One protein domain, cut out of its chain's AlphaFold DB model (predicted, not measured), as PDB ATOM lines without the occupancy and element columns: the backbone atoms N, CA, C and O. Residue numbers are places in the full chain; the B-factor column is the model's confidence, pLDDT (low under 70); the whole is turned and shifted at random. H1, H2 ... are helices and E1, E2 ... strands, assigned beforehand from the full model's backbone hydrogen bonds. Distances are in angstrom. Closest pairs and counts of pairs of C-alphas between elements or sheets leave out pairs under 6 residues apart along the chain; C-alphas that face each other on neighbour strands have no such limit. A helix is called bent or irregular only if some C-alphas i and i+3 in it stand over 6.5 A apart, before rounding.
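AT A GLANCE: This is residues 6 to 148 and 256 to 274 of the 603 residues of the protein "CXXX repeat peptide maturase" of Lachnospiraceae bacterium (UniProt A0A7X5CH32). Three long helices, H3, H4 and H5, run side by side the same way in a gently turned row that reaches from near the middle of the domain, where H3 lies, to one end, where H5 lies, with H4 between the other two. Beyond H3, the short helix H1 joins the row to H2 at the other end, where a small sheet of two strands, E1 and E2, lies beside H2, while short pairings tie together the long unnamed stretches after H2, H3 and H4. The printed part has 162 residues, with five named helices and two named strands that follow along the chain as E1, E2, H1, H2, H3, H4, H5; helices hold 73 and strands 9 of the 82 residues in named elements, mostly helix, and the sheet, in the order E1, E2, is parallel. The whole is compact, with a radius of gyration of the C-alphas of 17.0 A and spans of 48 by 36 by 32 A.

HOW THE PARTS SIT: E1, residues 6 to 9, and E2, residues 24 to 28, are parallel neighbours at 34 degrees; N 7 and O 25 are 3.3 A apart and N 27 and O 7 are 3.1 A apart, both within hydrogen-bond range. H1, residues 34 to 40, and H2, residues 50 to 63, touch and stand about perpendicular at 74 degrees, H2 with residues 50 to 51 alone; their closest C-alphas, of Lys 34 and Tyr 50, are 5.7 A apart. The closest C-alphas of E2 and H2, of Leu 28 and Val 57, are 7.5 A apart. H3, residues 75 to 90, touches H1 with residues 77 to 84 alone, at a steep tilt of 44 degrees, opposite ways; the closest C-alphas, of Lys 36 and Asp 77, are 6.3 A apart. H3 and H4, residues 110 to 127, touch at a shallow tilt of 15 degrees, the same way, closest at the C-alphas of Lys 82 and Leu 121, 5.2 A. H4 and H5, residues 256 to 273, touch at a shallow tilt of 16 degrees, the same way, closest at the C-alphas of Glu 115 and Ala 257, 5.0 A. H3 and H5 are apart, as are H2 and H3. In H4 and H5 every O i to N i+4 pair is within hydrogen-bond range, against 2 of 3 in H1, 5 of 10 in H2 and 7 of 12 in H3.

IN THESE COORDINATES: E1 begins at C-alpha 6, (27.009, 13.409, 140.109). H2 measures 20.4 A from first to last C-alpha and is irregular, but only just: C-alphas 55 and 58 are 7.0 A apart. H3, 24.5 A long, is irregular, with C-alphas 76 and 79 7.7 A apart, and has a kink of 54 degrees near residue 82. H4 is 25.6 A long and begins at C-alpha 110, (16.992, 11.873, 172.000). H5, 25.7 A long, ends at C-alpha 273, (48.439, 11.140, 172.803).

THE WHOLE: The two C-alphas farthest apart, of Asp 45 and Gly 274, are 53.7 A apart. Residues 149 to 255 are not printed, and C-alphas 148 and 256 are 17.3 A apart across this cut. The links from E1 to E2, H2 to H3 and H3 to H4 are long. Residues 72 to 73 pair in parallel with 99 to 100, and 95 to 96 with 135 to 136. The mean pLDDT of the printed part is 88.1, and residues 6 to 25 are under 70.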
ATOM      1  N   CYS A   6      27.177  14.392 139.044       46.22
ATOM      2  CA  CYS A   6      27.009  13.409 140.109       46.22
ATOM      3  C   CYS A   6      25.630  12.751 140.042       46.22
ATOM      4  O   CYS A   6      24.617  13.450 140.048       46.22
ATOM      5  N   PHE A   7      25.588  11.418 140.052       56.12
ATOM      6  CA  PHE A   7      24.342  10.653 140.153       56.12
ATOM      7  C   PHE A   7      24.211  10.004 141.535       56.12
ATOM      8  O   PHE A   7      25.156   9.387 142.029       56.12
ATOM      9  N   TYR A   8      23.015  10.103 142.121       53.41
ATOM     10  CA  TYR A   8      22.618   9.398 143.341       53.41
ATOM     11  C   TYR A   8      21.537   8.378 142.978       53.41
ATOM     12  O   TYR A   8      20.494   8.758 142.451       53.41
ATOM     13  N   HIS A   9      21.764   7.090 143.242       57.66
ATOM     14  CA  HIS A   9      20.779   6.044 142.944       57.66
ATOM     15  C   HIS A   9      20.817   4.927 143.993       57.66
ATOM     16  O   HIS A   9      21.877   4.545 144.477       57.66
ATOM     17  N   THR A  10      19.648   4.366 144.309       51.75
ATOM     18  CA  THR A  10      19.433   3.325 145.329       51.75
ATOM     19  C   THR A  10      19.401   1.877 144.805       51.75
ATOM     20  O   THR A  10      18.945   1.005 145.530       51.75
ATOM     21  N   GLY A  11      19.870   1.557 143.584       49.56
ATOM     22  CA  GLY A  11      19.826   0.140 143.162       49.56
ATOM     23  C   GLY A  11      19.959  -0.249 141.686       49.56
ATOM     24  O   GLY A  11      19.965  -1.443 141.411       49.56
ATOM     25  N   LEU A  12      20.095   0.668 140.723       48.31
ATOM     26  CA  LEU A  12      20.395   0.298 139.330       48.31
ATOM     27  C   LEU A  12      21.606   1.087 138.820       48.31
ATOM     28  O   LEU A  12      21.474   2.101 138.143       48.31
ATOM     29  N   LEU A  13      22.808   0.616 139.167       49.34
ATOM     30  CA  LEU A  13      24.078   1.197 138.708       49.34
ATOM     31  C   LEU A  13      24.932   0.232 137.868       49.34
ATOM     32  O   LEU A  13      26.111   0.486 137.662       49.34
ATOM     33  N   LEU A  14      24.374  -0.860 137.338       47.16
ATOM     34  CA  LEU A  14      25.169  -1.792 136.522       47.16
ATOM     35  C   LEU A  14      25.468  -1.267 135.107       47.16
ATOM     36  O   LEU A  14      26.490  -1.628 134.536       47.16
ATOM     37  N   PHE A  15      24.632  -0.386 134.545       47.94
ATOM     38  CA  PHE A  15      24.822   0.079 133.163       47.94
ATOM     39  C   PHE A  15      25.817   1.250 133.033       47.94
ATOM     40  O   PHE A  15      26.452   1.403 131.992       47.94
ATOM     41  N   CYS A  16      25.999   2.057 134.086       49.47
ATOM     42  CA  CYS A  16      26.828   3.271 134.023       49.47
ATOM     43  C   CYS A  16      28.214   3.126 134.672       49.47
ATOM     44  O   CYS A  16      29.149   3.752 134.188       49.47
ATOM     45  N   ILE A  17      28.389   2.276 135.696       51.78
ATOM     46  CA  ILE A  17      29.718   2.048 136.307       51.78
ATOM     47  C   ILE A  17      30.694   1.415 135.292       51.78
ATOM     48  O   ILE A  17      31.890   1.671 135.326       51.78
ATOM     49  N   GLY A  18      30.191   0.660 134.308       48.88
ATOM     50  CA  GLY A  18      31.018   0.051 133.260       48.88
ATOM     51  C   GLY A  18      31.506   1.001 132.157       48.88
ATOM     52  O   GLY A  18      32.353   0.607 131.351       48.88
ATOM     53  N   THR A  19      31.004   2.240 132.071       47.91
ATOM     54  CA  THR A  19      31.358   3.157 130.978       47.91
ATOM     55  C   THR A  19      32.444   4.140 131.414       47.91
ATOM     56  O   THR A  19      32.190   5.299 131.719       47.91
ATOM     57  N   ARG A  20      33.712   3.701 131.337       51.75
ATOM     58  CA  ARG A  20      34.945   4.514 131.521       51.75
ATOM     59  C   ARG A  20      35.071   5.753 130.600       51.75
ATOM     60  O   ARG A  20      36.123   6.386 130.559       51.75
ATOM     61  N   TYR A  21      34.037   6.081 129.829       51.41
ATOM     62  CA  TYR A  21      34.060   7.048 128.733       51.41
ATOM     63  C   TYR A  21      33.389   8.392 129.053       51.41
ATOM     64  O   TYR A  21      33.461   9.297 128.225       51.41
ATOM     65  N   LEU A  22      32.765   8.563 130.226       55.38
ATOM     66  CA  LEU A  22      32.091   9.813 130.603       55.38
ATOM     67  C   LEU A  22      32.619  10.349 131.951       55.38
ATOM     68  O   LEU A  22      32.922   9.554 132.839       55.38
ATOM     69  N   PRO A  23      32.758  11.680 132.133       64.94
ATOM     70  CA  PRO A  23      33.343  12.299 133.329       64.94
ATOM     71  C   PRO A  23      32.352  12.340 134.510       64.94
ATOM     72  O   PRO A  23      32.108  13.392 135.100       64.94
ATOM     73  N   PHE A  24      31.747  11.199 134.835       66.81
ATOM     74  CA  PHE A  24      30.775  11.077 135.917       66.81
ATOM     75  C   PHE A  24      31.433  10.661 137.229       66.81
ATOM     76  O   PHE A  24      32.349   9.837 137.253       66.81
ATOM     77  N   THR A  25      30.915  11.209 138.326       66.31
ATOM     78  CA  THR A  25      31.181  10.714 139.679       66.31
ATOM     79  C   THR A  25      29.894  10.091 140.202       66.31
ATOM     80  O   THR A  25      28.817  10.670 140.073       66.31
ATOM     81  N   PHE A  26      29.977   8.907 140.796       73.19
ATOM     82  CA  PHE A  26      28.810   8.235 141.362       73.19
ATOM     83  C   PHE A  26      28.870   8.268 142.882       73.19
ATOM     84  O   PHE A  26      29.931   8.055 143.464       73.19
ATOM     85  N   GLY A  27      27.729   8.527 143.520       75.94
ATOM     86  CA  GLY A  27      27.566   8.394 144.963       75.94
ATOM     87  C   GLY A  27      26.598   7.260 145.278       75.94
ATOM     88  O   GLY A  27      25.470   7.246 144.778       75.94
ATOM     89  N   LEU A  28      27.013   6.326 146.132       81.31
ATOM     90  CA  LEU A  28      26.118   5.308 146.675       81.31
ATOM     91  C   LEU A  28      25.527   5.790 147.998       81.31
ATOM     92  O   LEU A  28      26.242   6.201 148.911       81.31
ATOM     93  N   SER A  29      24.199   5.742 148.094       81.19
ATOM     94  CA  SER A  29      23.491   6.049 149.336       81.19
ATOM     95  C   SER A  29      23.405   4.800 150.206       81.19
ATOM     96  O   SER A  29      22.640   3.887 149.898       81.19
ATOM     97  N   LEU A  30      24.178   4.772 151.289       87.31
ATOM     98  CA  LEU A  30      24.222   3.680 152.255       87.31
ATOM     99  C   LEU A  30      24.233   4.282 153.662       87.31
ATOM    100  O   LEU A  30      25.192   4.936 154.050       87.31
ATOM    101  N   ASP A  31      23.154   4.081 154.416       88.31
ATOM    102  CA  ASP A  31      22.992   4.755 155.708       88.31
ATOM    103  C   ASP A  31      23.720   4.083 156.883       88.31
ATOM    104  O   ASP A  31      23.841   4.718 157.931       88.31
ATOM    105  N   GLY A  32      24.204   2.844 156.752       92.56
ATOM    106  CA  GLY A  32      24.808   2.113 157.866       92.56
ATOM    107  C   GLY A  32      24.600   0.611 157.787       92.56
ATOM    108  O   GLY A  32      24.650   0.035 156.698       92.56
ATOM    109  N   THR A  33      24.347  -0.005 158.945       95.31
ATOM    110  CA  THR A  33      23.985  -1.425 159.039       95.31
ATOM    111  C   THR A  33      22.714  -1.731 158.246       95.31
ATOM    112  O   THR A  33      21.944  -0.829 157.894       95.31
ATOM    113  N   LYS A  34      22.467  -3.017 157.982       95.19
ATOM    114  CA  LYS A  34      21.264  -3.467 157.280       95.19
ATOM    115  C   LYS A  34      19.990  -3.003 157.981       95.19
ATOM    116  O   LYS A  34      19.104  -2.457 157.333       95.19
ATOM    117  N   GLU A  35      19.929  -3.166 159.299       94.25
ATOM    118  CA  GLU A  35      18.775  -2.813 160.127       94.25
ATOM    119  C   GLU A  35      18.447  -1.323 160.013       94.25
ATOM    120  O   GLU A  35      17.282  -0.963 159.843       94.25
ATOM    121  N   LYS A  36      19.472  -0.460 160.055       93.12
ATOM    122  CA  LYS A  36      19.297   0.984 159.895       93.12
ATOM    123  C   LYS A  36      18.908   1.342 158.458       93.12
ATOM    124  O   LYS A  36      17.955   2.086 158.239       93.12
ATOM    125  N   HIS A  37      19.634   0.817 157.473       91.50
ATOM    126  CA  HIS A  37      19.404   1.133 156.064       91.50
ATOM    127  C   HIS A  37      17.987   0.755 155.629       91.50
ATOM    128  O   HIS A  37      17.269   1.580 155.064       91.50
ATOM    129  N   ASP A  38      17.570  -0.470 155.936       94.00
ATOM    130  CA  ASP A  38      16.275  -1.004 155.526       94.00
ATOM    131  C   ASP A  38      15.111  -0.404 156.328       94.00
ATOM    132  O   ASP A  38      13.963  -0.581 155.931       94.00
ATOM    133  N   LEU A  39      15.363   0.338 157.416       91.06
ATOM    134  CA  LEU A  39      14.322   1.088 158.126       91.06
ATOM    135  C   LEU A  39      13.771   2.227 157.258       91.06
ATOM    136  O   LEU A  39      12.551   2.377 157.152       91.06
ATOM    137  N   ALA A  40      14.667   2.983 156.614       85.75
ATOM    138  CA  ALA A  40      14.335   4.176 155.835       85.75
ATOM    139  C   ALA A  40      14.303   3.932 154.315       85.75
ATOM    140  O   ALA A  40      13.528   4.568 153.599       85.75
ATOM    141  N   ARG A  41      15.132   3.018 153.795       86.94
ATOM    142  CA  ARG A  41      15.269   2.757 152.355       86.94
ATOM    143  C   ARG A  41      14.610   1.437 151.987       86.94
ATOM    144  O   ARG A  41      15.215   0.370 152.030       86.94
ATOM    145  N   LYS A  42      13.333   1.536 151.625       89.50
ATOM    146  CA  LYS A  42      12.504   0.404 151.205       89.50
ATOM    147  C   LYS A  42      12.035   0.587 149.768       89.50
ATOM    148  O   LYS A  42      11.783   1.703 149.311       89.50
ATOM    149  N   TYR A  43      11.877  -0.525 149.065       89.06
ATOM    150  CA  TYR A  43      11.118  -0.577 147.825       89.06
ATOM    151  C   TYR A  43       9.640  -0.247 148.084       89.06
ATOM    152  O   TYR A  43       9.163  -0.264 149.219       89.06
ATOM    153  N   LYS A  44       8.880   0.016 147.012       88.75
ATOM    154  CA  LYS A  44       7.430   0.278 147.105       88.75
ATOM    155  C   LYS A  44       6.644  -0.885 147.725       88.75
ATOM    156  O   LYS A  44       5.564  -0.659 148.255       88.75
ATOM    157  N   ASP A  45       7.177  -2.103 147.647       91.88
ATOM    158  CA  ASP A  45       6.613  -3.312 148.256       91.88
ATOM    159  C   ASP A  45       7.007  -3.494 149.738       91.88
ATOM    160  O   ASP A  45       6.591  -4.461 150.373       91.88
ATOM    161  N   GLY A  46       7.798  -2.574 150.303       90.50
ATOM    162  CA  GLY A  46       8.251  -2.597 151.693       90.50
ATOM    163  C   GLY A  46       9.526  -3.405 151.950       90.50
ATOM    164  O   GLY A  46      10.039  -3.358 153.070       90.50
ATOM    165  N   ARG A  47      10.074  -4.111 150.950       92.44
ATOM    166  CA  ARG A  47      11.346  -4.838 151.082       92.44
ATOM    167  C   ARG A  47      12.518  -3.858 151.222       92.44
ATOM    168  O   ARG A  47      12.546  -2.828 150.553       92.44
ATOM    169  N   GLY A  48      13.492  -4.193 152.065       90.31
ATOM    170  CA  GLY A  48      14.731  -3.424 152.227       90.31
ATOM    171  C   GLY A  48      15.620  -3.412 150.976       90.31
ATOM    172  O   GLY A  48      15.547  -4.325 150.148       90.31
ATOM    173  N   THR A  49      16.449  -2.376 150.829       91.19
ATOM    174  CA  THR A  49      17.352  -2.191 149.677       91.19
ATOM    175  C   THR A  49      18.816  -2.543 149.961       91.19
ATOM    176  O   THR A  49      19.620  -2.589 149.027       91.19
ATOM    177  N   TYR A  50      19.191  -2.817 151.214       92.56
ATOM    178  CA  TYR A  50      20.590  -2.966 151.627       92.56
ATOM    179  C   TYR A  50      21.358  -4.042 150.843       92.56
ATOM    180  O   TYR A  50      22.432  -3.763 150.303       92.56
ATOM    181  N   ASP A  51      20.798  -5.254 150.731       91.88
ATOM    182  CA  ASP A  51      21.478  -6.398 150.095       91.88
ATOM    183  C   ASP A  51      21.805  -6.140 148.616       91.88
ATOM    184  O   ASP A  51      22.743  -6.722 148.069       91.88
ATOM    185  N   ASP A  52      21.036  -5.279 147.953       88.38
ATOM    186  CA  ASP A  52      21.247  -4.927 146.552       88.38
ATOM    187  C   ASP A  52      22.279  -3.797 146.407       88.38
ATOM    188  O   ASP A  52      23.080  -3.806 145.470       88.38
ATOM    189  N   VAL A  53      22.342  -2.872 147.370       87.44
ATOM    190  CA  VAL A  53      23.340  -1.791 147.398       87.44
ATOM    191  C   VAL A  53      24.733  -2.324 147.745       87.44
ATOM    192  O   VAL A  53      25.700  -2.008 147.047       87.44
ATOM    193  N   ILE A  54      24.849  -3.171 148.776       90.44
ATOM    194  CA  ILE A  54      26.138  -3.594 149.347       90.44
ATOM    195  C   ILE A  54      27.027  -4.354 148.351       90.44
ATOM    196  O   ILE A  54      28.247  -4.184 148.345       90.44
ATOM    197  N   LYS A  55      26.418  -5.122 147.434       88.75
ATOM    198  CA  LYS A  55      27.112  -5.870 146.368       88.75
ATOM    199  C   LYS A  55      27.960  -4.964 145.469       88.75
ATOM    200  O   LYS A  55      28.951  -5.420 144.904       88.75
ATOM    201  N   ASN A  56      27.582  -3.691 145.349       85.25
ATOM    202  CA  ASN A  56      28.225  -2.728 144.458       85.25
ATOM    203  C   ASN A  56      29.303  -1.884 145.150       85.25
ATOM    204  O   ASN A  56      30.130  -1.297 144.458       85.25
ATOM    205  N   VAL A  57      29.333  -1.833 146.487       87.94
ATOM    206  CA  VAL A  57      30.239  -0.948 147.247       87.94
ATOM    207  C   VAL A  57      31.702  -1.241 146.929       87.94
ATOM    208  O   VAL A  57      32.472  -0.322 146.671       87.94
ATOM    209  N   LYS A  58      32.076  -2.524 146.854       86.31
ATOM    210  CA  LYS A  58      33.451  -2.924 146.531       86.31
ATOM    211  C   LYS A  58      33.892  -2.442 145.146       86.31
ATOM    212  O   LYS A  58      35.014  -1.976 145.005       86.31
ATOM    213  N   ILE A  59      33.029  -2.572 144.137       86.75
ATOM    214  CA  ILE A  59      33.330  -2.135 142.763       86.75
ATOM    215  C   ILE A  59      33.400  -0.605 142.719       86.75
ATOM    216  O   ILE A  59      34.336  -0.040 142.169       86.75
ATOM    217  N   TRP A  60      32.456   0.068 143.377       86.12
ATOM    218  CA  TRP A  60      32.425   1.523 143.463       86.12
ATOM    219  C   TRP A  60      33.700   2.107 144.085       86.12
ATOM    220  O   TRP A  60      34.273   3.029 143.516       86.12
ATOM    221  N   LEU A  61      34.195   1.532 145.184       88.75
ATOM    222  CA  LEU A  61      35.440   1.975 145.820       88.75
ATOM    223  C   LEU A  61      36.701   1.613 145.017       88.75
ATOM    224  O   LEU A  61      37.727   2.264 145.179       88.75
ATOM    225  N   GLN A  62      36.656   0.603 144.138       87.38
ATOM    226  CA  GLN A  62      37.768   0.340 143.212       87.38
ATOM    227  C   GLN A  62      37.917   1.461 142.180       87.38
ATOM    228  O   GLN A  62      39.041   1.844 141.856       87.38
ATOM    229  N   ASP A  63      36.797   1.990 141.687       83.88
ATOM    230  CA  ASP A  63      36.788   3.078 140.706       83.88
ATOM    231  C   ASP A  63      36.940   4.461 141.365       83.88
ATOM    232  O   ASP A  63      37.537   5.365 140.777       83.88
ATOM    233  N   TYR A  64      36.448   4.619 142.600       85.56
ATOM    234  CA  TYR A  64      36.501   5.858 143.380       85.56
ATOM    235  C   TYR A  64      36.990   5.598 144.822       85.56
ATOM    236  O   TYR A  64      36.184   5.614 145.755       85.56
ATOM    237  N   PRO A  65      38.304   5.383 145.036       85.94
ATOM    238  CA  PRO A  65      38.856   5.018 146.349       85.94
ATOM    239  C   PRO A  65      38.609   6.040 147.464       85.94
ATOM    240  O   PRO A  65      38.490   5.662 148.626       85.94
ATOM    241  N   ASP A  66      38.496   7.319 147.101       86.19
ATOM    242  CA  ASP A  66      38.274   8.427 148.038       86.19
ATOM    243  C   ASP A  66      36.786   8.795 148.176       86.19
ATOM    244  O   ASP A  66      36.441   9.869 148.673       86.19
ATOM    245  N   ALA A  67      35.876   7.959 147.670       85.12
ATOM    246  CA  ALA A  67      34.459   8.275 147.712       85.12
ATOM    247  C   ALA A  67      33.903   8.169 149.137       85.12
ATOM    248  O   ALA A  67      33.975   7.126 149.786       85.12
ATOM    249  N   GLY A  68      33.296   9.258 149.601       86.44
ATOM    250  CA  GLY A  68      32.533   9.282 150.841       86.44
ATOM    251  C   GLY A  68      31.071   8.895 150.635       86.44
ATOM    252  O   GLY A  68      30.533   8.946 149.523       86.44
ATOM    253  N   THR A  69      30.394   8.545 151.726       88.06
ATOM    254  CA  THR A  69      28.935   8.370 151.728       88.06
ATOM    255  C   THR A  69      28.258   9.331 152.694       88.06
ATOM    256  O   THR A  69      28.874   9.884 153.606       88.06
ATOM    257  N   LYS A  70      26.960   9.537 152.485       85.88
ATOM    258  CA  LYS A  70      26.116  10.352 153.351       85.88
ATOM    259  C   LYS A  70      25.188   9.442 154.137       85.88
ATOM    260  O   LYS A  70      24.375   8.743 153.540       85.88
ATOM    261  N   ALA A  71      25.263   9.541 155.459       88.69
ATOM    262  CA  ALA A  71      24.323   8.911 156.373       88.69
ATOM    263  C   ALA A  71      23.414   9.980 156.988       88.69
ATOM    264  O   ALA A  71      23.878  11.061 157.359       88.69
ATOM    265  N   THR A  72      22.118   9.700 157.094       88.62
ATOM    266  CA  THR A  72      21.184  10.569 157.834       88.62
ATOM    267  C   THR A  72      20.614   9.816 159.029       88.62
ATOM    268  O   THR A  72      20.434   8.605 158.927       88.62
ATOM    269  N   PHE A  73      20.395  10.511 160.144       93.38
ATOM    270  CA  PHE A  73      19.819   9.953 161.367       93.38
ATOM    271  C   PHE A  73      18.613  10.775 161.841       93.38
ATOM    272  O   PHE A  73      18.608  12.007 161.733       93.38
ATOM    273  N   SER A  74      17.604  10.093 162.368       93.75
ATOM    274  CA  SER A  74      16.379  10.628 162.965       93.75
ATOM    275  C   SER A  74      16.057   9.878 164.259       93.75
ATOM    276  O   SER A  74      16.721   8.903 164.599       93.75
ATOM    277  N   HIS A  75      15.028  10.321 164.983       94.69
ATOM    278  CA  HIS A  75      14.584   9.717 166.244       94.69
ATOM    279  C   HIS A  75      14.610   8.171 166.249       94.69
ATOM    280  O   HIS A  75      15.214   7.559 167.129       94.69
ATOM    281  N   ASP A  76      14.005   7.532 165.241       92.62
ATOM    282  CA  ASP A  76      13.817   6.074 165.220       92.62
ATOM    283  C   ASP A  76      15.122   5.274 165.032       92.62
ATOM    284  O   ASP A  76      15.168   4.077 165.345       92.62
ATOM    285  N   ASP A  77      16.183   5.910 164.522       93.44
ATOM    286  CA  ASP A  77      17.430   5.244 164.139       93.44
ATOM    287  C   ASP A  77      18.687   5.732 164.880       93.44
ATOM    288  O   ASP A  77      19.757   5.145 164.697       93.44
ATOM    289  N   LEU A  78      18.559   6.718 165.782       94.19
ATOM    290  CA  LEU A  78      19.666   7.261 166.582       94.19
ATOM    291  C   LEU A  78      20.485   6.172 167.281       94.19
ATOM    292  O   LEU A  78      21.713   6.213 167.266       94.19
ATOM    293  N   LYS A  79      19.813   5.162 167.846       95.12
ATOM    294  CA  LYS A  79      20.450   4.046 168.568       95.12
ATOM    295  C   LYS A  79      21.401   3.196 167.716       95.12
ATOM    296  O   LYS A  79      22.170   2.424 168.275       95.12
ATOM    297  N   TYR A  80      21.329   3.306 166.388       96.19
ATOM    298  CA  TYR A  80      22.200   2.586 165.458       96.19
ATOM    299  C   TYR A  80      23.382   3.431 164.976       96.19
ATOM    300  O   TYR A  80      24.118   2.979 164.097       96.19
ATOM    301  N   LEU A  81      23.559   4.657 165.481       97.31
ATOM    302  CA  LEU A  81      24.538   5.598 164.943       97.31
ATOM    303  C   LEU A  81      25.958   5.065 164.987       97.31
ATOM    304  O   LEU A  81      26.595   4.994 163.935       97.31
ATOM    305  N   LYS A  82      26.444   4.673 166.166       97.62
ATOM    306  CA  LYS A  82      27.818   4.189 166.330       97.62
ATOM    307  C   LYS A  82      28.095   3.017 165.392       97.62
ATOM    308  O   LYS A  82      29.014   3.077 164.576       97.62
ATOM    309  N   ASP A  83      27.260   1.985 165.479       98.06
ATOM    310  CA  ASP A  83      27.445   0.743 164.728       98.06
ATOM    311  C   ASP A  83      27.325   0.970 163.220       98.06
ATOM    312  O   ASP A  83      28.041   0.352 162.438       98.06
ATOM    313  N   SER A  84      26.476   1.910 162.799       97.19
ATOM    314  CA  SER A  84      26.341   2.293 161.395       97.19
ATOM    315  C   SER A  84      27.593   2.959 160.847       97.19
ATOM    316  O   SER A  84      28.026   2.600 159.755       97.19
ATOM    317  N   ILE A  85      28.196   3.895 161.584       97.44
ATOM    318  CA  ILE A  85      29.440   4.542 161.149       97.44
ATOM    319  C   ILE A  85      30.580   3.519 161.085       97.44
ATOM    320  O   ILE A  85      31.248   3.419 160.059       97.44
ATOM    321  N   ILE A  86      30.741   2.697 162.129       97.44
ATOM    322  CA  ILE A  86      31.762   1.636 162.167       97.44
ATOM    323  C   ILE A  86      31.561   0.647 161.014       97.44
ATOM    324  O   ILE A  86      32.519   0.249 160.354       97.44
ATOM    325  N   HIS A  87      30.314   0.269 160.732       97.12
ATOM    326  CA  HIS A  87      29.996  -0.613 159.619       97.12
ATOM    327  C   HIS A  87      30.437  -0.022 158.273       97.12
ATOM    328  O   HIS A  87      31.065  -0.725 157.487       97.12
ATOM    329  N   LEU A  88      30.165   1.263 158.018       95.62
ATOM    330  CA  LEU A  88      30.589   1.938 156.785       95.62
ATOM    331  C   LEU A  88      32.118   1.972 156.644       95.62
ATOM    332  O   LEU A  88      32.639   1.679 155.567       95.62
ATOM    333  N   TRP A  89      32.835   2.246 157.735       96.06
ATOM    334  CA  TRP A  89      34.300   2.204 157.762       96.06
ATOM    335  C   TRP A  89      34.846   0.807 157.462       96.06
ATOM    336  O   TRP A  89      35.741   0.665 156.630       96.06
ATOM    337  N   ASN A  90      34.240  -0.238 158.032       95.19
ATOM    338  CA  ASN A  90      34.617  -1.632 157.773       95.19
ATOM    339  C   ASN A  90      34.388  -2.067 156.314       95.19
ATOM    340  O   ASN A  90      35.003  -3.030 155.855       95.19
ATOM    341  N   LEU A  91      33.532  -1.365 155.566       94.19
ATOM    342  CA  LEU A  91      33.350  -1.575 154.125       94.19
ATOM    343  C   LEU A  91      34.410  -0.865 153.266       94.19
ATOM    344  O   LEU A  91      34.416  -1.044 152.048       94.19
ATOM    345  N   GLY A  92      35.295  -0.076 153.881       93.06
ATOM    346  CA  GLY A  92      36.338   0.702 153.216       93.06
ATOM    347  C   GLY A  92      35.942   2.143 152.878       93.06
ATOM    348  O   GLY A  92      36.720   2.836 152.230       93.06
ATOM    349  N   ILE A  93      34.762   2.610 153.304       93.25
ATOM    350  CA  ILE A  93      34.312   3.989 153.070       93.25
ATOM    351  C   ILE A  93      34.908   4.873 154.163       93.25
ATOM    352  O   ILE A  93      34.376   4.911 155.266       93.25
ATOM    353  N   LYS A  94      36.016   5.564 153.886       92.62
ATOM    354  CA  LYS A  94      36.774   6.281 154.930       92.62
ATOM    355  C   LYS A  94      36.132   7.587 155.401       92.62
ATOM    356  O   LYS A  94      36.271   7.940 156.570       92.62
ATOM    357  N   ASP A  95      35.413   8.270 154.512       92.00
ATOM    358  CA  ASP A  95      34.748   9.542 154.802       92.00
ATOM    359  C   ASP A  95      33.226   9.377 154.883       92.00
ATOM    360  O   ASP A  95      32.560   9.000 153.910       92.00
ATOM    361  N   VAL A  96      32.658   9.664 156.057       93.50
ATOM    362  CA  VAL A  96      31.214   9.582 156.293       93.50
ATOM    363  C   VAL A  96      30.646  10.958 156.637       93.50
ATOM    364  O   VAL A  96      30.736  11.459 157.763       93.50
ATOM    365  N   MET A  97      29.948  11.547 155.665       89.12
ATOM    366  CA  MET A  97      29.215  12.804 155.806       89.12
ATOM    367  C   MET A  97      27.878  12.588 156.526       89.12
ATOM    368  O   MET A  97      26.797  12.700 155.939       89.12
ATOM    369  N   ALA A  98      27.940  12.246 157.808       90.69
ATOM    370  CA  ALA A  98      26.761  12.006 158.626       90.69
ATOM    371  C   ALA A  98      26.042  13.310 159.019       90.69
ATOM    372  O   ALA A  98      26.670  14.323 159.320       90.69
ATOM    373  N   ASN A  99      24.710  13.303 159.008       90.06
ATOM    374  CA  ASN A  99      23.883  14.411 159.490       90.06
ATOM    375  C   ASN A  99      22.654  13.890 160.236       90.06
ATOM    376  O   ASN A  99      22.236  12.749 160.056       90.06
ATOM    377  N   ILE A 100      22.036  14.770 161.013       93.50
ATOM    378  CA  ILE A 100      20.720  14.556 161.612       93.50
ATOM    379  C   ILE A 100      19.643  15.339 160.840       93.50
ATOM    380  O   ILE A 100      19.956  16.330 160.166       93.50
ATOM    381  N   VAL A 101      18.393  14.879 160.891       92.12
ATOM    382  CA  VAL A 101      17.233  15.523 160.234       92.12
ATOM    383  C   VAL A 101      16.889  16.887 160.849       92.12
ATOM    384  O   VAL A 101      17.063  17.097 162.039       92.12
ATOM    385  N   TYR A 102      16.429  17.851 160.051       91.25
ATOM    386  CA  TYR A 102      16.230  19.244 160.501       91.25
ATOM    387  C   TYR A 102      14.803  19.518 161.003       91.25
ATOM    388  O   TYR A 102      14.555  20.544 161.641       91.25
ATOM    389  N   GLU A 103      13.892  18.618 160.664       91.31
ATOM    390  CA  GLU A 103      12.465  18.625 160.942       91.31
ATOM    391  C   GLU A 103      12.156  18.398 162.435       91.31
ATOM    392  O   GLU A 103      13.011  17.963 163.212       91.31
ATOM    393  N   ASP A 104      10.920  18.709 162.837       91.75
ATOM    394  CA  ASP A 104      10.415  18.587 164.216       91.75
ATOM    395  C   ASP A 104      10.037  17.131 164.549       91.75
ATOM    396  O   ASP A 104       8.875  16.808 164.784       91.75
ATOM    397  N   VAL A 105      11.015  16.220 164.493       92.50
ATOM    398  CA  VAL A 105      10.803  14.780 164.760       92.50
ATOM    399  C   VAL A 105      11.385  14.308 166.092       92.50
ATOM    400  O   VAL A 105      11.221  13.145 166.457       92.50
ATOM    401  N   TRP A 106      12.111  15.188 166.782       95.19
ATOM    402  CA  TRP A 106      12.864  14.859 167.989       95.19
ATOM    403  C   TRP A 106      11.948  14.748 169.201       95.19
ATOM    404  O   TRP A 106      10.994  15.512 169.348       95.19
ATOM    405  N   LYS A 107      12.262  13.803 170.085       96.25
ATOM    406  CA  LYS A 107      11.561  13.583 171.351       96.25
ATOM    407  C   LYS A 107      12.495  13.820 172.533       96.25
ATOM    408  O   LYS A 107      13.718  13.757 172.404       96.25
ATOM    409  N   ASP A 108      11.902  14.065 173.695       95.69
ATOM    410  CA  ASP A 108      12.644  14.221 174.944       95.69
ATOM    411  C   ASP A 108      13.540  12.995 175.200       95.69
ATOM    412  O   ASP A 108      13.071  11.856 175.182       95.69
ATOM    413  N   GLY A 109      14.832  13.236 175.442       96.50
ATOM    414  CA  GLY A 109      15.841  12.198 175.674       96.50
ATOM    415  C   GLY A 109      16.624  11.755 174.432       96.50
ATOM    416  O   GLY A 109      17.628  11.058 174.578       96.50
ATOM    417  N   ASP A 110      16.238  12.183 173.225       98.06
ATOM    418  CA  ASP A 110      16.992  11.873 172.000       98.06
ATOM    419  C   ASP A 110      18.414  12.442 172.023       98.06
ATOM    420  O   ASP A 110      19.348  11.813 171.523       98.06
ATOM    421  N   ASP A 111      18.603  13.613 172.633       97.75
ATOM    422  CA  ASP A 111      19.909  14.252 172.772       97.75
ATOM    423  C   ASP A 111      20.849  13.442 173.679       97.75
ATOM    424  O   ASP A 111      22.050  13.382 173.413       97.75
ATOM    425  N   ILE A 112      20.302  12.760 174.691       98.12
ATOM    426  CA  ILE A 112      21.047  11.852 175.573       98.12
ATOM    427  C   ILE A 112      21.501  10.618 174.788       98.12
ATOM    428  O   ILE A 112      22.693  10.318 174.765       98.12
ATOM    429  N   ILE A 113      20.577   9.950 174.084       98.25
ATOM    430  CA  ILE A 113      20.893   8.766 173.261       98.25
ATOM    431  C   ILE A 113      21.943   9.124 172.205       98.25
ATOM    432  O   ILE A 113      22.899   8.383 171.976       98.25
ATOM    433  N   TYR A 114      21.781  10.278 171.561       98.25
ATOM    434  CA  TYR A 114      22.712  10.757 170.554       98.25
ATOM    435  C   TYR A 114      24.103  11.035 171.132       98.25
ATOM    436  O   TYR A 114      25.098  10.604 170.549       98.25
ATOM    437  N   GLU A 115      24.191  11.694 172.291       98.50
ATOM    438  CA  GLU A 115      25.466  11.904 172.979       98.50
ATOM    439  C   GLU A 115      26.134  10.578 173.366       98.50
ATOM    440  O   GLU A 115      27.334  10.423 173.143       98.50
ATOM    441  N   GLU A 116      25.383   9.611 173.897       98.56
ATOM    442  CA  GLU A 116      25.900   8.282 174.255       98.56
ATOM    443  C   GLU A 116      26.467   7.543 173.039       98.56
ATOM    444  O   GLU A 116      27.568   6.990 173.098       98.56
ATOM    445  N   GLN A 117      25.759   7.579 171.908       98.62
ATOM    446  CA  GLN A 117      26.214   6.968 170.658       98.62
ATOM    447  C   GLN A 117      27.488   7.627 170.129       98.62
ATOM    448  O   GLN A 117      28.420   6.932 169.717       98.62
ATOM    449  N   LEU A 118      27.559   8.959 170.172       98.56
ATOM    450  CA  LEU A 118      28.755   9.688 169.764       98.56
ATOM    451  C   LEU A 118      29.926   9.429 170.712       98.56
ATOM    452  O   LEU A 118      31.022   9.160 170.238       98.56
ATOM    453  N   ARG A 119      29.725   9.424 172.033       98.69
ATOM    454  CA  ARG A 119      30.786   9.074 172.994       98.69
ATOM    455  C   ARG A 119      31.293   7.653 172.774       98.69
ATOM    456  O   ARG A 119      32.495   7.452 172.672       98.69
ATOM    457  N   GLY A 120      30.391   6.695 172.577       98.69
ATOM    458  CA  GLY A 120      30.778   5.321 172.276       98.69
ATOM    459  C   GLY A 120      31.528   5.177 170.946       98.69
ATOM    460  O   GLY A 120      32.351   4.267 170.817       98.69
ATOM    461  N   LEU A 121      31.243   6.028 169.953       98.56
ATOM    462  CA  LEU A 121      32.009   6.108 168.707       98.56
ATOM    463  C   LEU A 121      33.372   6.778 168.933       98.56
ATOM    464  O   LEU A 121      34.368   6.292 168.407       98.56
ATOM    465  N   ALA A 122      33.430   7.842 169.736       98.38
ATOM    466  CA  ALA A 122      34.667   8.508 170.130       98.38
ATOM    467  C   ALA A 122      35.622   7.528 170.822       98.38
ATOM    468  O   ALA A 122      36.763   7.403 170.390       98.38
ATOM    469  N   ASP A 123      35.140   6.773 171.814       98.62
ATOM    470  CA  ASP A 123      35.927   5.746 172.508       98.62
ATOM    471  C   ASP A 123      36.474   4.712 171.512       98.62
ATOM    472  O   ASP A 123      37.665   4.423 171.507       98.62
ATOM    473  N   TYR A 124      35.639   4.240 170.576       98.38
ATOM    474  CA  TYR A 124      36.078   3.308 169.533       98.38
ATOM    475  C   TYR A 124      37.191   3.889 168.646       98.38
ATOM    476  O   TYR A 124      38.161   3.191 168.352       98.38
ATOM    477  N   ILE A 125      37.079   5.156 168.225       98.06
ATOM    478  CA  ILE A 125      38.120   5.835 167.433       98.06
ATOM    479  C   ILE A 125      39.416   5.949 168.240       98.06
ATOM    480  O   ILE A 125      40.493   5.728 167.687       98.06
ATOM    481  N   ILE A 126      39.322   6.305 169.524       98.00
ATOM    482  CA  ILE A 126      40.479   6.520 170.397       98.00
ATOM    483  C   ILE A 126      41.194   5.203 170.719       98.00
ATOM    484  O   ILE A 126      42.421   5.133 170.629       98.00
ATOM    485  N   ASP A 127      40.444   4.155 171.049       97.94
ATOM    486  CA  ASP A 127      40.991   2.845 171.411       97.94
ATOM    487  C   ASP A 127      41.704   2.168 170.235       97.94
ATOM    488  O   ASP A 127      42.701   1.475 170.438       97.94
ATOM    489  N   ASN A 128      41.224   2.410 169.010       97.19
ATOM    490  CA  ASN A 128      41.762   1.829 167.776       97.19
ATOM    491  C   ASN A 128      42.648   2.798 166.966       97.19
ATOM    492  O   ASN A 128      43.070   2.460 165.865       97.19
ATOM    493  N   GLU A 129      42.917   3.999 167.485       96.75
ATOM    494  CA  GLU A 129      43.781   5.020 166.868       96.75
ATOM    495  C   GLU A 129      43.376   5.461 165.443       96.75
ATOM    496  O   GLU A 129      44.211   5.741 164.582       96.75
ATOM    497  N   LEU A 130      42.067   5.565 165.190       96.06
ATOM    498  CA  LEU A 130      41.495   5.730 163.842       96.06
ATOM    499  C   LEU A 130      41.417   7.182 163.334       96.06
ATOM    500  O   LEU A 130      41.068   7.410 162.175       96.06
ATOM    501  N   TRP A 131      41.751   8.171 164.165       93.88
ATOM    502  CA  TRP A 131      41.540   9.608 163.898       93.88
ATOM    503  C   TRP A 131      42.343  10.183 162.715       93.88
ATOM    504  O   TRP A 131      42.047  11.283 162.261       93.88
ATOM    505  N   ASN A 132      43.365   9.473 162.225       91.25
ATOM    506  CA  ASN A 132      44.147   9.871 161.045       91.25
ATOM    507  C   ASN A 132      43.688   9.183 159.749       91.25
ATOM    508  O   ASN A 132      44.133   9.567 158.669       91.25
ATOM    509  N   GLU A 133      42.862   8.139 159.848       89.81
ATOM    510  CA  GLU A 133      42.475   7.306 158.706       89.81
ATOM    511  C   GLU A 133      41.007   7.492 158.309       89.81
ATOM    512  O   GLU A 133      40.689   7.436 157.119       89.81
ATOM    513  N   TYR A 134      40.130   7.724 159.286       92.56
ATOM    514  CA  TYR A 134      38.689   7.813 159.085       92.56
ATOM    515  C   TYR A 134      38.152   9.167 159.541       92.56
ATOM    516  O   TYR A 134      38.587   9.712 160.558       92.56
ATOM    517  N   SER A 135      37.162   9.687 158.816       91.62
ATOM    518  CA  SER A 135      36.468  10.927 159.159       91.62
ATOM    519  C   SER A 135      34.965  10.711 159.282       91.62
ATOM    520  O   SER A 135      34.327   9.986 158.515       91.62
ATOM    521  N   VAL A 136      34.381  11.389 160.266       93.38
ATOM    522  CA  VAL A 136      32.935  11.540 160.404       93.38
ATOM    523  C   VAL A 136      32.629  12.977 160.791       93.38
ATOM    524  O   VAL A 136      33.294  13.559 161.647       93.38
ATOM    525  N   ALA A 137      31.597  13.543 160.170       90.81
ATOM    526  CA  ALA A 137      31.259  14.960 160.298       90.81
ATOM    527  C   ALA A 137      31.014  15.441 161.742       90.81
ATOM    528  O   ALA A 137      31.048  16.639 161.984       90.81
ATOM    529  N   PHE A 138      30.747  14.544 162.695       95.00
ATOM    530  CA  PHE A 138      30.460  14.902 164.086       95.00
ATOM    531  C   PHE A 138      31.693  15.362 164.879       95.00
ATOM    532  O   PHE A 138      31.531  16.158 165.803       95.00
ATOM    533  N   PHE A 139      32.898  14.919 164.498       96.31
ATOM    534  CA  PHE A 139      34.138  15.178 165.244       96.31
ATOM    535  C   PHE A 139      35.063  16.229 164.618       96.31
ATOM    536  O   PHE A 139      36.246  16.290 164.945       96.31
ATOM    537  N   ASP A 140      34.533  17.071 163.729       94.38
ATOM    538  CA  ASP A 140      35.263  18.234 163.212       94.38
ATOM    539  C   ASP A 140      35.746  19.128 164.369       94.38
ATOM    540  O   ASP A 140      34.996  19.415 165.312       94.38
ATOM    541  N   GLU A 141      36.999  19.585 164.311       94.88
ATOM    542  CA  GLU A 141      37.642  20.313 165.409       94.88
ATOM    543  C   GLU A 141      36.983  21.657 165.750       94.88
ATOM    544  O   GLU A 141      37.296  22.259 166.776       94.88
ATOM    545  N   THR A 142      36.062  22.148 164.917       93.69
ATOM    546  CA  THR A 142      35.357  23.409 165.153       93.69
ATOM    547  C   THR A 142      33.951  23.238 165.722       93.69
ATOM    548  O   THR A 142      33.389  24.201 166.254       93.69
ATOM    549  N   ILE A 143      33.365  22.038 165.655       94.81
ATOM    550  CA  ILE A 143      32.000  21.787 166.136       94.81
ATOM    551  C   ILE A 143      31.905  22.037 167.637       94.81
ATOM    552  O   ILE A 143      32.662  21.485 168.426       94.81
ATOM    553  N   GLY A 144      30.929  22.846 168.046       94.00
ATOM    554  CA  GLY A 144      30.741  23.178 169.455       94.00
ATOM    555  C   GLY A 144      31.650  24.296 169.965       94.00
ATOM    556  O   GLY A 144      31.630  24.583 171.155       94.00
ATOM    557  N   LEU A 145      32.416  24.963 169.096       93.38
ATOM    558  CA  LEU A 145      33.053  26.238 169.433       93.38
ATOM    559  C   LEU A 145      32.048  27.404 169.344       93.38
ATOM    560  O   LEU A 145      31.044  27.306 168.628       93.38
ATOM    561  N   PRO A 146      32.317  28.554 169.979       90.00
ATOM    562  CA  PRO A 146      31.519  29.758 169.776       90.00
ATOM    563  C   PRO A 146      31.663  30.304 168.354       90.00
ATOM    564  O   PRO A 146      32.708  30.141 167.718       90.00
ATOM    565  N   LEU A 147      30.632  30.990 167.859       88.50
ATOM    566  CA  LEU A 147      30.603  31.616 166.535       88.50
ATOM    567  C   LEU A 147      31.722  32.654 166.323       88.50
ATOM    568  O   LEU A 147      31.971  33.538 167.146       88.50
ATOM    569  N   SER A 148      32.358  32.591 165.165       84.50
ATOM    570  CA  SER A 148      33.301  33.585 164.664       84.50
ATOM    571  C   SER A 148      32.540  34.681 163.922       84.50
ATOM    572  O   SER A 148      31.441  34.462 163.415       84.50
ATOM    573  N   LYS A 256      23.835  20.610 170.872       97.56
ATOM    574  CA  LYS A 256      24.553  20.701 172.153       97.56
ATOM    575  C   LYS A 256      25.092  19.338 172.597       97.56
ATOM    576  O   LYS A 256      26.209  19.289 173.100       97.56
ATOM    577  N   ALA A 257      24.342  18.257 172.385       98.06
ATOM    578  CA  ALA A 257      24.808  16.890 172.611       98.06
ATOM    579  C   ALA A 257      26.038  16.562 171.754       98.06
ATOM    580  O   ALA A 257      27.053  16.117 172.288       98.06
ATOM    581  N   ASN A 258      26.009  16.899 170.459       98.25
ATOM    582  CA  ASN A 258      27.181  16.750 169.593       98.25
ATOM    583  C   ASN A 258      28.371  17.595 170.075       98.25
ATOM    584  O   ASN A 258      29.490  17.104 170.134       98.25
ATOM    585  N   ALA A 259      28.143  18.848 170.478       97.75
ATOM    586  CA  ALA A 259      29.201  19.712 171.003       97.75
ATOM    587  C   ALA A 259      29.889  19.104 172.242       97.75
ATOM    588  O   ALA A 259      31.117  19.115 172.322       97.75
ATOM    589  N   ARG A 260      29.116  18.526 173.175       98.00
ATOM    590  CA  ARG A 260      29.655  17.828 174.357       98.00
ATOM    591  C   ARG A 260      30.424  16.562 173.976       98.00
ATOM    592  O   ARG A 260      31.519  16.345 174.492       98.00
ATOM    593  N   ALA A 261      29.893  15.755 173.057       98.38
ATOM    594  CA  ALA A 261      30.569  14.550 172.578       98.38
ATOM    595  C   ALA A 261      31.865  14.866 171.809       98.38
ATOM    596  O   ALA A 261      32.869  14.183 171.997       98.38
ATOM    597  N   ASN A 262      31.876  15.928 170.999       98.12
ATOM    598  CA  ASN A 262      33.064  16.380 170.278       98.12
ATOM    599  C   ASN A 262      34.146  16.890 171.238       98.12
ATOM    600  O   ASN A 262      35.310  16.508 171.127       98.12
ATOM    601  N   GLN A 263      33.759  17.693 172.235       97.25
ATOM    602  CA  GLN A 263      34.682  18.117 173.286       97.25
ATOM    603  C   GLN A 263      35.272  16.908 174.030       97.25
ATOM    604  O   GLN A 263      36.479  16.846 174.261       97.25
ATOM    605  N   TYR A 264      34.434  15.921 174.361       98.38
ATOM    606  CA  TYR A 264      34.880  14.675 174.978       98.38
ATOM    607  C   TYR A 264      35.894  13.928 174.102       98.38
ATOM    608  O   TYR A 264      36.970  13.595 174.596       98.38
ATOM    609  N   PHE A 265      35.600  13.723 172.814       98.44
ATOM    610  CA  PHE A 265      36.502  13.061 171.865       98.44
ATOM    611  C   PHE A 265      37.887  13.716 171.841       98.44
ATOM    612  O   PHE A 265      38.902  13.044 172.030       98.44
ATOM    613  N   TRP A 266      37.942  15.041 171.688       98.00
ATOM    614  CA  TRP A 266      39.212  15.760 171.620       98.00
ATOM    615  C   TRP A 266      39.960  15.817 172.958       98.00
ATOM    616  O   TRP A 266      41.190  15.891 172.959       98.00
ATOM    617  N   ASN A 267      39.256  15.728 174.089       97.94
ATOM    618  CA  ASN A 267      39.887  15.564 175.399       97.94
ATOM    619  C   ASN A 267      40.512  14.172 175.541       97.94
ATOM    620  O   ASN A 267      41.666  14.069 175.956       97.94
ATOM    621  N   GLN A 268      39.801  13.113 175.136       98.31
ATOM    622  CA  GLN A 268      40.347  11.752 175.129       98.31
ATOM    623  C   GLN A 268      41.545  11.628 174.181       98.31
ATOM    624  O   GLN A 268      42.551  11.028 174.552       98.31
ATOM    625  N   TYR A 269      41.498  12.277 173.012       98.12
ATOM    626  CA  TYR A 269      42.650  12.384 172.111       98.12
ATOM    627  C   TYR A 269      43.869  12.985 172.820       98.12
ATOM    628  O   TYR A 269      44.968  12.428 172.750       98.12
ATOM    629  N   SER A 270      43.692  14.103 173.528       97.62
ATOM    630  CA  SER A 270      44.788  14.747 174.254       97.62
ATOM    631  C   SER A 270      45.336  13.878 175.384       97.62
ATOM    632  O   SER A 270      46.552  13.799 175.536       97.62
ATOM    633  N   ILE A 271      44.474  13.171 176.121       97.31
ATOM    634  CA  ILE A 271      44.888  12.222 177.168       97.31
ATOM    635  C   ILE A 271      45.685  11.060 176.564       97.31
ATOM    636  O   ILE A 271      46.773  10.745 177.037       97.31
ATOM    637  N   LYS A 272      45.165  10.441 175.496       97.56
ATOM    638  CA  LYS A 272      45.767   9.278 174.828       97.56
ATOM    639  C   LYS A 272      47.126   9.605 174.214       97.56
ATOM    640  O   LYS A 272      48.047   8.797 174.296       97.56
ATOM    641  N   THR A 273      47.241  10.765 173.572       96.62
ATOM    642  CA  THR A 273      48.439  11.140 172.803       96.62
ATOM    643  C   THR A 273      49.444  11.967 173.597       96.62
ATOM    644  O   THR A 273      50.592  12.075 173.170       96.62
ATOM    645  N   GLY A 274      49.021  12.586 174.703       96.12
ATOM    646  CA  GLY A 274      49.800  13.599 175.411       96.12
ATOM    647  C   GLY A 274      49.974  14.900 174.619       96.12
ATOM    648  O   GLY A 274      50.878  15.662 174.924       96.12
TER     649      GLY A 274